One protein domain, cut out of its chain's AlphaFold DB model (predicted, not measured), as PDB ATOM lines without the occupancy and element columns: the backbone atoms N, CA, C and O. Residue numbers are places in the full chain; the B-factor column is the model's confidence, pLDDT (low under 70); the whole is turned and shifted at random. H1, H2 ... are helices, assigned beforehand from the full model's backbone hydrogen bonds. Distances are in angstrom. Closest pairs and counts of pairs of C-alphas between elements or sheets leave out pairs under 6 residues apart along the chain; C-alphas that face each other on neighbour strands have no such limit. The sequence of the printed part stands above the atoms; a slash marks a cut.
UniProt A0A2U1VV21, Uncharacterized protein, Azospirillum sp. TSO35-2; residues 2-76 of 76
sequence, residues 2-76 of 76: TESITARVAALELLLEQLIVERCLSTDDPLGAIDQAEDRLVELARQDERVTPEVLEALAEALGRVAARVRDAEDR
ATOM      1  N   THR A   2     186.730 492.311 303.995       60.75
ATOM      2  CA  THR A   2     187.011 493.754 303.859       60.75
ATOM      3  C   THR A   2     188.300 494.205 304.551       60.75
ATOM      4  O   THR A   2     189.086 494.906 303.928       60.75
ATOM      5  N   GLU A   3     188.600 493.709 305.757       66.62
ATOM      6  CA  GLU A   3     189.869 494.012 306.455       66.62
ATOM      7  C   GLU A   3     191.117 493.598 305.656       66.62
ATOM      8  O   GLU A   3     192.133 494.285 305.686       66.62
ATOM      9  N   SER A   4     191.033 492.510 304.879       84.31
ATOM     10  CA  SER A   4     192.142 492.054 304.031       84.31
ATOM     11  C   SER A   4     192.368 492.978 302.835       84.31
ATOM     12  O   SER A   4     193.503 493.130 302.393       84.31
ATOM     13  N   ILE A   5     191.312 493.613 302.320       88.25
ATOM     14  CA  ILE A   5     191.421 494.565 301.210       88.25
ATOM     15  C   ILE A   5     191.958 495.897 301.727       88.25
ATOM     16  O   ILE A   5     192.924 496.394 301.163       88.25
ATOM     17  N   THR A   6     191.416 496.427 302.827       89.81
ATOM     18  CA  THR A   6     191.897 497.681 303.429       89.81
ATOM     19  C   THR A   6     193.381 497.605 303.782       89.81
ATOM     20  O   THR A   6     194.144 498.485 303.401       89.81
ATOM     21  N   ALA A   7     193.822 496.517 304.425       88.75
ATOM     22  CA  ALA A   7     195.235 496.331 304.754       88.75
ATOM     23  C   ALA A   7     196.128 496.259 303.502       88.75
ATOM     24  O   ALA A   7     197.240 496.781 303.494       88.75
ATOM     25  N   ARG A   8     195.640 495.631 302.425       92.56
ATOM     26  CA  ARG A   8     196.369 495.561 301.153       92.56
ATOM     27  C   ARG A   8     196.435 496.910 300.444       92.56
ATOM     28  O   ARG A   8     197.472 497.205 299.868       92.56
ATOM     29  N   VAL A   9     195.367 497.706 300.483       90.94
ATOM     30  CA  VAL A   9     195.359 499.067 299.925       90.94
ATOM     31  C   VAL A   9     196.371 499.939 300.662       90.94
ATOM     32  O   VAL A   9     197.246 500.495 300.014       90.94
ATOM     33  N   ALA A  10     196.356 499.934 301.997       88.25
ATOM     34  CA  ALA A  10     197.319 500.696 302.792       88.25
ATOM     35  C   ALA A  10     198.776 500.275 302.520       88.25
ATOM     36  O   ALA A  10     199.673 501.107 302.413       88.25
ATOM     37  N   ALA A  11     199.029 498.971 302.353       90.62
ATOM     38  CA  ALA A  11     200.356 498.488 301.979       90.62
ATOM     39  C   ALA A  11     200.786 498.972 300.582       90.62
ATOM     40  O   ALA A  11     201.952 499.305 300.384       90.62
ATOM     41  N   LEU A  12     199.861 499.018 299.618       91.44
ATOM     42  CA  LEU A  12     200.138 499.542 298.279       91.44
ATOM     43  C   LEU A  12     200.399 501.051 298.297       91.44
ATOM     44  O   LEU A  12     201.305 501.494 297.600       91.44
ATOM     45  N   GLU A  13     199.667 501.818 299.107       89.56
ATOM     46  CA  GLU A  13     199.905 503.255 299.302       89.56
ATOM     47  C   GLU A  13     201.322 503.510 299.829       89.56
ATOM     48  O   GLU A  13     202.062 504.297 299.245       89.56
ATOM     49  N   LEU A  14     201.759 502.758 300.845       90.06
ATOM     50  CA  LEU A  14     203.118 502.869 301.389       90.06
ATOM     51  C   LEU A  14     204.207 502.493 300.375       90.06
ATOM     52  O   LEU A  14     205.249 503.149 300.315       90.06
ATOM     53  N   LEU A  15     203.991 501.431 299.591       92.50
ATOM     54  CA  LEU A  15     204.931 501.016 298.545       92.50
ATOM     55  C   LEU A  15     205.019 502.056 297.426       92.50
ATOM     56  O   LEU A  15     206.110 502.317 296.920       92.50
ATOM     57  N   LEU A  16     203.888 502.655 297.053       89.94
ATOM     58  CA  LEU A  16     203.843 503.717 296.058       89.94
ATOM     59  C   LEU A  16     204.576 504.965 296.556       89.94
ATOM     60  O   LEU A  16     205.416 505.490 295.829       89.94
ATOM     61  N   GLU A  17     204.323 505.402 297.792       90.31
ATOM     62  CA  GLU A  17     205.036 506.530 298.403       90.31
ATOM     63  C   GLU A  17     206.552 506.293 298.425       90.31
ATOM     64  O   GLU A  17     207.315 507.171 298.030       90.31
ATOM     65  N   GLN A  18     206.999 505.096 298.821       91.75
ATOM     66  CA  GLN A  18     208.421 504.742 298.811       91.75
ATOM     67  C   GLN A  18     209.022 504.819 297.401       91.75
ATOM     68  O   GLN A  18     210.102 505.382 297.228       91.75
ATOM     69  N   LEU A  19     208.321 504.294 296.394       91.94
ATOM     70  CA  LEU A  19     208.783 504.326 295.006       91.94
ATOM     71  C   LEU A  19     208.868 505.760 294.459       91.94
ATOM     72  O   LEU A  19     209.797 506.080 293.718       91.94
ATOM     73  N   ILE A  20     207.934 506.637 294.842       90.81
ATOM     74  CA  ILE A  20     207.983 508.063 294.490       90.81
ATOM     75  C   ILE A  20     209.198 508.726 295.148       90.81
ATOM     76  O   ILE A  20     209.955 509.401 294.455       90.81
ATOM     77  N   VAL A  21     209.432 508.493 296.444       91.12
ATOM     78  CA  VAL A  21     210.595 509.040 297.166       91.12
ATOM     79  C   VAL A  21     211.907 508.601 296.508       91.12
ATOM     80  O   VAL A  21     212.747 509.443 296.204       91.12
ATOM     81  N   GLU A  22     212.075 507.308 296.218       92.00
ATOM     82  CA  GLU A  22     213.264 506.790 295.522       92.00
ATOM     83  C   GLU A  22     213.458 507.442 294.151       92.00
ATOM     84  O   GLU A  22     214.583 507.752 293.747       92.00
ATOM     85  N   ARG A  23     212.355 507.684 293.434       90.88
ATOM     86  CA  ARG A  23     212.397 508.342 292.133       90.88
ATOM     87  C   ARG A  23     212.804 509.808 292.249       90.88
ATOM     88  O   ARG A  23     213.634 510.229 291.448       90.88
ATOM     89  N   CYS A  24     212.270 510.548 293.219       89.88
ATOM     90  CA  CYS A  24     212.649 511.935 293.498       89.88
ATOM     91  C   CYS A  24     214.128 512.036 293.879       89.88
ATOM     92  O   CYS A  24     214.852 512.825 293.283       89.88
ATOM     93  N   LEU A  25     214.609 511.177 294.781       89.88
ATOM     94  CA  LEU A  25     216.018 511.144 295.202       89.88
ATOM     95  C   LEU A  25     216.986 510.725 294.082       89.88
ATOM     96  O   LEU A  25     218.189 510.927 294.197       89.88
ATOM     97  N   SER A  26     216.477 510.145 292.992       90.75
ATOM     98  CA  SER A  26     217.263 509.846 291.787       90.75
ATOM     99  C   SER A  26     217.390 511.041 290.831       90.75
ATOM    100  O   SER A  26     217.970 510.891 289.754       90.75
ATOM    101  N   THR A  27     216.789 512.187 291.159       90.81
ATOM    102  CA  THR A  27     216.897 513.433 290.386       90.81
ATOM    103  C   THR A  27     217.921 514.376 291.009       90.81
ATOM    104  O   THR A  27     218.246 514.250 292.185       90.81
ATOM    105  N   ASP A  28     218.416 515.331 290.219       90.38
ATOM    106  CA  ASP A  28     219.391 516.325 290.687       90.38
ATOM    107  C   ASP A  28     218.775 517.373 291.641       90.38
ATOM    108  O   ASP A  28     219.509 518.056 292.351       90.38
ATOM    109  N   ASP A  29     217.443 517.504 291.650       92.19
ATOM    110  CA  ASP A  29     216.677 518.422 292.507       92.19
ATOM    111  C   ASP A  29     215.375 517.743 292.989       92.19
ATOM    112  O   ASP A  29     214.304 517.923 292.391       92.19
ATOM    113  N   PRO A  30     215.456 516.909 294.044       91.38
ATOM    114  CA  PRO A  30     214.328 516.121 294.536       91.38
ATOM    115  C   PRO A  30     213.141 516.966 295.010       91.38
ATOM    116  O   PRO A  30     211.995 516.612 294.725       91.38
ATOM    117  N   LEU A  31     213.394 518.072 295.718       90.62
ATOM    118  CA  LEU A  31     212.339 518.962 296.212       90.62
ATOM    119  C   LEU A  31     211.736 519.797 295.082       90.62
ATOM    120  O   LEU A  31     210.513 519.896 295.006       90.62
ATOM    121  N   GLY A  32     212.547 520.297 294.146       91.75
ATOM    122  CA  GLY A  32     212.028 520.990 292.967       91.75
ATOM    123  C   GLY A  32     211.170 520.092 292.072       91.75
ATOM    124  O   GLY A  32     210.219 520.566 291.448       91.75
ATOM    125  N   ALA A  33     211.438 518.782 292.029       91.44
ATOM    126  CA  ALA A  33     210.570 517.821 291.346       91.44
ATOM    127  C   ALA A  33     209.195 517.671 292.026       91.44
ATOM    128  O   ALA A  33     208.196 517.435 291.343       91.44
ATOM    129  N   ILE A  34     209.131 517.819 293.353       91.50
ATOM    130  CA  ILE A  34     207.873 517.784 294.110       91.50
ATOM    131  C   ILE A  34     207.095 519.085 293.914       91.50
ATOM    132  O   ILE A  34     205.907 519.017 293.609       91.50
ATOM    133  N   ASP A  35     207.758 520.241 293.977       91.44
ATOM    134  CA  ASP A  35     207.125 521.541 293.710       91.44
ATOM    135  C   ASP A  35     206.494 521.567 292.302       91.44
ATOM    136  O   ASP A  35     205.344 521.964 292.118       91.44
ATOM    137  N   GLN A  36     207.196 521.029 291.297       91.25
ATOM    138  CA  GLN A  36     206.649 520.873 289.942       91.25
ATOM    139  C   GLN A  36     205.429 519.942 289.888       91.25
ATOM    140  O   GLN A  36     204.526 520.147 289.071       91.25
ATOM    141  N   ALA A  37     205.392 518.902 290.724       90.06
ATOM    142  CA  ALA A  37     204.241 518.012 290.811       90.06
ATOM    143  C   ALA A  37     203.026 518.722 291.432       90.06
ATOM    144  O   ALA A  37     201.910 518.528 290.946       90.06
ATOM    145  N   GLU A  38     203.232 519.577 292.439       89.81
ATOM    146  CA  GLU A  38     202.175 520.413 293.025       89.81
ATOM    147  C   GLU A  38     201.596 521.393 291.996       89.81
ATOM    148  O   GLU A  38     200.378 521.437 291.796       89.81
ATOM    149  N   ASP A  39     202.452 522.102 291.257       91.00
ATOM    150  CA  ASP A  39     202.015 522.991 290.174       91.00
ATOM    151  C   ASP A  39     201.205 522.228 289.119       91.00
ATOM    152  O   ASP A  39     200.149 522.680 288.654       91.00
ATOM    153  N   ARG A  40     201.650 521.016 288.773       89.38
ATOM    154  CA  ARG A  40     200.953 520.177 287.800       89.38
ATOM    155  C   ARG A  40     199.599 519.690 288.307       89.38
ATOM    156  O   ARG A  40     198.677 519.581 287.500       89.38
ATOM    157  N   LEU A  41     199.445 519.429 289.607       88.12
ATOM    158  CA  LEU A  41     198.142 519.118 290.207       88.12
ATOM    159  C   LEU A  41     197.172 520.292 290.073       88.12
ATOM    160  O   LEU A  41     196.012 520.086 289.715       88.12
ATOM    161  N   VAL A  42     197.645 521.520 290.297       86.56
ATOM    162  CA  VAL A  42     196.833 522.733 290.118       86.56
ATOM    163  C   VAL A  42     196.410 522.902 288.658       86.56
ATOM    164  O   VAL A  42     195.273 523.283 288.377       86.56
ATOM    165  N   GLU A  43     197.291 522.608 287.705       89.44
ATOM    166  CA  GLU A  43     196.919 522.601 286.288       89.44
ATOM    167  C   GLU A  43     195.892 521.513 285.961       89.44
ATOM    168  O   GLU A  43     194.928 521.786 285.246       89.44
ATOM    169  N   LEU A  44     196.061 520.307 286.509       85.12
ATOM    170  CA  LEU A  44     195.138 519.192 286.305       85.12
ATOM    171  C   LEU A  44     193.735 519.537 286.823       85.12
ATOM    172  O   LEU A  44     192.750 519.318 286.122       85.12
ATOM    173  N   ALA A  45     193.662 520.165 288.001       86.12
ATOM    174  CA  ALA A  45     192.429 520.678 288.597       86.12
ATOM    175  C   ALA A  45     191.673 521.641 287.676       86.12
ATOM    176  O   ALA A  45     190.447 521.677 287.664       86.12
ATOM    177  N   ARG A  46     192.411 522.459 286.917       87.25
ATOM    178  CA  ARG A  46     191.833 523.444 285.995       87.25
ATOM    179  C   ARG A  46     191.369 522.820 284.681       87.25
ATOM    180  O   ARG A  46     190.555 523.427 283.992       87.25
ATOM    181  N   GLN A  47     191.923 521.668 284.304       91.25
ATOM    182  CA  GLN A  47     191.698 521.029 283.005       91.25
ATOM    183  C   GLN A  47     190.646 519.919 283.044       91.25
ATOM    184  O   GLN A  47     190.009 519.663 282.023       91.25
ATOM    185  N   ASP A  48     190.463 519.258 284.187       89.00
ATOM    186  CA  ASP A  48     189.575 518.104 284.323       89.00
ATOM    187  C   ASP A  48     188.477 518.377 285.358       89.00
ATOM    188  O   ASP A  48     188.720 518.419 286.560       89.00
ATOM    189  N   GLU A  49     187.239 518.518 284.884       84.50
ATOM    190  CA  GLU A  49     186.051 518.766 285.716       84.50
ATOM    191  C   GLU A  49     185.727 517.633 286.705       84.50
ATOM    192  O   GLU A  49     184.934 517.822 287.626       84.50
ATOM    193  N   ARG A  50     186.334 516.450 286.536       88.12
ATOM    194  CA  ARG A  50     186.183 515.311 287.455       88.12
ATOM    195  C   ARG A  50     187.089 515.425 288.675       88.12
ATOM    196  O   ARG A  50     186.941 514.642 289.613       88.12
ATOM    197  N   VAL A  51     188.042 516.354 288.657       86.94
ATOM    198  CA  VAL A  51     188.934 516.610 289.781       86.94
ATOM    199  C   VAL A  51     188.169 517.426 290.815       86.94
ATOM    200  O   VAL A  51     188.003 518.638 290.692       86.94
ATOM    201  N   THR A  52     187.659 516.734 291.831       89.19
ATOM    202  CA  THR A  52     186.961 517.376 292.945       89.19
ATOM    203  C   THR A  52     187.962 517.940 293.960       89.19
ATOM    204  O   THR A  52     189.122 517.509 293.990       89.19
ATOM    205  N   PRO A  53     187.540 518.881 294.824       87.31
ATOM    206  CA  PRO A  53     188.384 519.384 295.907       87.31
ATOM    207  C   PRO A  53     188.954 518.273 296.797       87.31
ATOM    208  O   PRO A  53     190.121 518.335 297.165       87.31
ATOM    209  N   GLU A  54     188.179 517.223 297.074       89.62
ATOM    210  CA  GLU A  54     188.606 516.090 297.904       89.62
ATOM    211  C   GLU A  54     189.733 515.284 297.242       89.62
ATOM    212  O   GLU A  54     190.658 514.831 297.912       89.62
ATOM    213  N   VAL A  55     189.685 515.121 295.914       87.12
ATOM    214  CA  VAL A  55     190.758 514.456 295.158       87.12
ATOM    215  C   VAL A  55     192.037 515.289 295.202       87.12
ATOM    216  O   VAL A  55     193.123 514.734 295.366       87.12
ATOM    217  N   LEU A  56     191.922 516.614 295.088       87.94
ATOM    218  CA  LEU A  56     193.074 517.512 295.184       87.94
ATOM    219  C   LEU A  56     193.691 517.510 296.572       87.94
ATOM    220  O   LEU A  56     194.910 517.457 296.681       87.94
ATOM    221  N   GLU A  57     192.863 517.532 297.611       89.69
ATOM    222  CA  GLU A  57     193.324 517.475 298.994       89.69
ATOM    223  C   GLU A  57     194.077 516.167 299.264       89.69
ATOM    224  O   GLU A  57     195.193 516.204 299.777       89.69
ATOM    225  N   ALA A  58     193.544 515.026 298.814       89.19
ATOM    226  CA  ALA A  58     194.212 513.733 298.958       89.19
ATOM    227  C   ALA A  58     195.564 513.669 298.217       89.19
ATOM    228  O   ALA A  58     196.537 513.117 298.736       89.19
ATOM    229  N   LEU A  59     195.642 514.236 297.008       88.19
ATOM    230  CA  LEU A  59     196.882 514.281 296.228       88.19
ATOM    231  C   LEU A  59     197.910 515.241 296.845       88.19
ATOM    232  O   LEU A  59     199.088 514.893 296.920       88.19
ATOM    233  N   ALA A  60     197.472 516.404 297.327       90.19
ATOM    234  CA  ALA A  60     198.325 517.360 298.028       90.19
ATOM    235  C   ALA A  60     198.869 516.771 299.339       90.19
ATOM    236  O   ALA A  60     200.057 516.899 299.628       90.19
ATOM    237  N   GLU A  61     198.039 516.059 300.106       91.94
ATOM    238  CA  GLU A  61     198.479 515.382 301.329       91.94
ATOM    239  C   GLU A  61     199.537 514.308 301.026       91.94
ATOM    240  O   GLU A  61     200.560 514.225 301.712       91.94
ATOM    241  N   ALA A  62     199.332 513.516 299.969       90.00
ATOM    242  CA  ALA A  62     200.297 512.512 299.533       90.00
ATOM    243  C   ALA A  62     201.638 513.138 299.116       90.00
ATOM    244  O   ALA A  62     202.691 512.659 299.544       90.00
ATOM    245  N   LEU A  63     201.619 514.231 298.343       91.56
ATOM    246  CA  LEU A  63     202.838 514.968 297.994       91.56
ATOM    247  C   LEU A  63     203.530 515.548 299.231       91.56
ATOM    248  O   LEU A  63     204.746 515.422 299.352       91.56
ATOM    249  N   GLY A  64     202.776 516.082 300.195       93.12
ATOM    250  CA  GLY A  64     203.324 516.572 301.460       93.12
ATOM    251  C   GLY A  64     204.049 515.485 302.262       93.12
ATOM    252  O   GLY A  64     205.138 515.725 302.792       93.12
ATOM    253  N   ARG A  65     203.501 514.261 302.309       93.38
ATOM    254  CA  ARG A  65     204.172 513.109 302.941       93.38
ATOM    255  C   ARG A  65     205.452 512.717 302.206       93.38
ATOM    256  O   ARG A  65     206.465 512.454 302.854       93.38
ATOM    257  N   VAL A  66     205.436 512.714 300.873       92.31
ATOM    258  CA  VAL A  66     206.636 512.464 300.057       92.31
ATOM    259  C   VAL A  66     207.696 513.539 300.309       92.31
ATOM    260  O   VAL A  66     208.847 513.192 300.564       92.31
ATOM    261  N   ALA A  67     207.319 514.821 300.326       93.56
ATOM    262  CA  ALA A  67     208.223 515.941 300.587       93.56
ATOM    263  C   ALA A  67     208.907 515.828 301.949       93.56
ATOM    264  O   ALA A  67     210.120 515.994 302.045       93.56
ATOM    265  N   ALA A  68     208.147 515.498 302.997       93.44
ATOM    266  CA  ALA A  68     208.706 515.275 304.327       93.44
ATOM    267  C   ALA A  68     209.752 514.150 304.318       93.44
ATOM    268  O   ALA A  68     210.847 514.318 304.845       93.44
ATOM    269  N   ARG A  69     209.455 513.028 303.650       92.88
ATOM    270  CA  ARG A  69     210.379 511.888 303.557       92.88
ATOM    271  C   ARG A  69     211.623 512.176 302.725       92.88
ATOM    272  O   ARG A  69     212.676 511.629 303.036       92.88
ATOM    273  N   VAL A  70     211.500 512.984 301.675       91.88
ATOM    274  CA  VAL A  70     212.644 513.430 300.872       91.88
ATOM    275  C   VAL A  70     213.543 514.344 301.704       91.88
ATOM    276  O   VAL A  70     214.731 514.056 301.792       91.88
ATOM    277  N   ARG A  71     212.988 515.337 302.416       92.62
ATOM    278  CA  ARG A  71     213.765 516.192 303.339       92.62
ATOM    279  C   ARG A  71     214.501 515.369 304.397       92.62
ATOM    280  O   ARG A  71     215.707 515.507 304.556       92.62
ATOM    281  N   ASP A  72     213.801 514.431 305.036       91.88
ATOM    282  CA  ASP A  72     214.387 513.523 306.033       91.88
ATOM    283  C   ASP A  72     215.497 512.610 305.469       91.88
ATOM    284  O   ASP A  72     216.256 512.010 306.241       91.88
ATOM    285  N   ALA A  73     215.535 512.407 304.150       87.38
ATOM    286  CA  ALA A  73     216.556 511.622 303.466       87.38
ATOM    287  C   ALA A  73     217.738 512.486 303.002       87.38
ATOM    288  O   ALA A  73     218.858 511.987 303.003       87.38
ATOM    289  N   GLU A  74     217.503 513.749 302.638       81.44
ATOM    290  CA  GLU A  74     218.549 514.721 302.288       81.44
ATOM    291  C   GLU A  74     219.335 515.207 303.519       81.44
ATOM    292  O   GLU A  74     220.530 515.474 303.412       81.44
ATOM    293  N   ASP A  75     218.697 515.263 304.694       82.19
ATOM    294  CA  ASP A  75     219.320 515.677 305.961       82.19
ATOM    295  C   ASP A  75     220.170 514.574 306.647       82.19
ATOM    296  O   ASP A  75     220.725 514.807 307.728       82.19
ATOM    297  N   ARG A  76     220.269 513.366 306.067       69.12
ATOM    298  CA  ARG A  76     221.035 512.217 306.606       69.12
ATOM    299  C   ARG A  76     222.409 512.047 305.975       69.12
ATOM    300  O   ARG A  76     223.339 511.715 306.748       69.12
TER     301      ARG A  76
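AT A GLANCE: This is residues 2 to 76 of the 76 residues of an uncharacterized protein of Azospirillum sp. TSO35-2 (UniProt A0A2U1VV21). A long helix, H1, slants away from a helical hairpin of H2 and H3, two helices side by side that run opposite ways with their lines only 7 degrees apart, and the three make a flat V with H1 as one arm and the hairpin as the other. The last part of H1 packs on H3 and meets the start of H2 at a corner, while residues 2 to 12 of H1 stick out free. The printed part has 75 residues with three named helices, in the order H1, H2, H3, and no named strand; the class is all helix. It is only just loose, close to compact, with a radius of gyration of the C-alphas of 14.0 A, and it spans 37 by 36 by 15 A.

HOW THE PARTS SIT: H1, residues 2 to 25, and H2, residues 30 to 47, touch only at the corner by their tight link; the closest C-alphas, of Cys 24 and Pro 30, are 4.6 A apart. They run opposite ways at a steep tilt of 60 degrees. With residues 17 to 25 alone, H1 touches residues 62 to 70 of H3, which is residues 53 to 74; the closest C-alphas, of Val 21 and Val 66, are 6.0 A apart. H1 and H3 run the same way at a steep tilt of 54 degrees. H2 and H3 form a helical hairpin, opposite ways at a shallow tilt of 7 degrees, and touch; their closest C-alphas, of Leu 31 and Ala 67, are 6.7 A apart. In H1, H2 and H3 every O i to N i+4 pair is within hydrogen-bond range.

IN THESE COORDINATES: H1 begins at C-alpha 2, (187.011, 493.754, 303.859), and is 34.9 A long from first to last C-alpha. H2 is 25.9 A long and begins at C-alpha 30, (214.328, 516.121, 294.536). H3 is 31.2 A long and ends at C-alpha 74, (218.549, 514.721, 302.288).

THE WHOLE: The two C-alphas farthest apart, of Thr 2 and Asp 28, are 41.6 A apart. The printed part has no cut, and both links are tight. The mean pLDDT of the printed part is 88.9; residues 2, 3 and 76 are under 70.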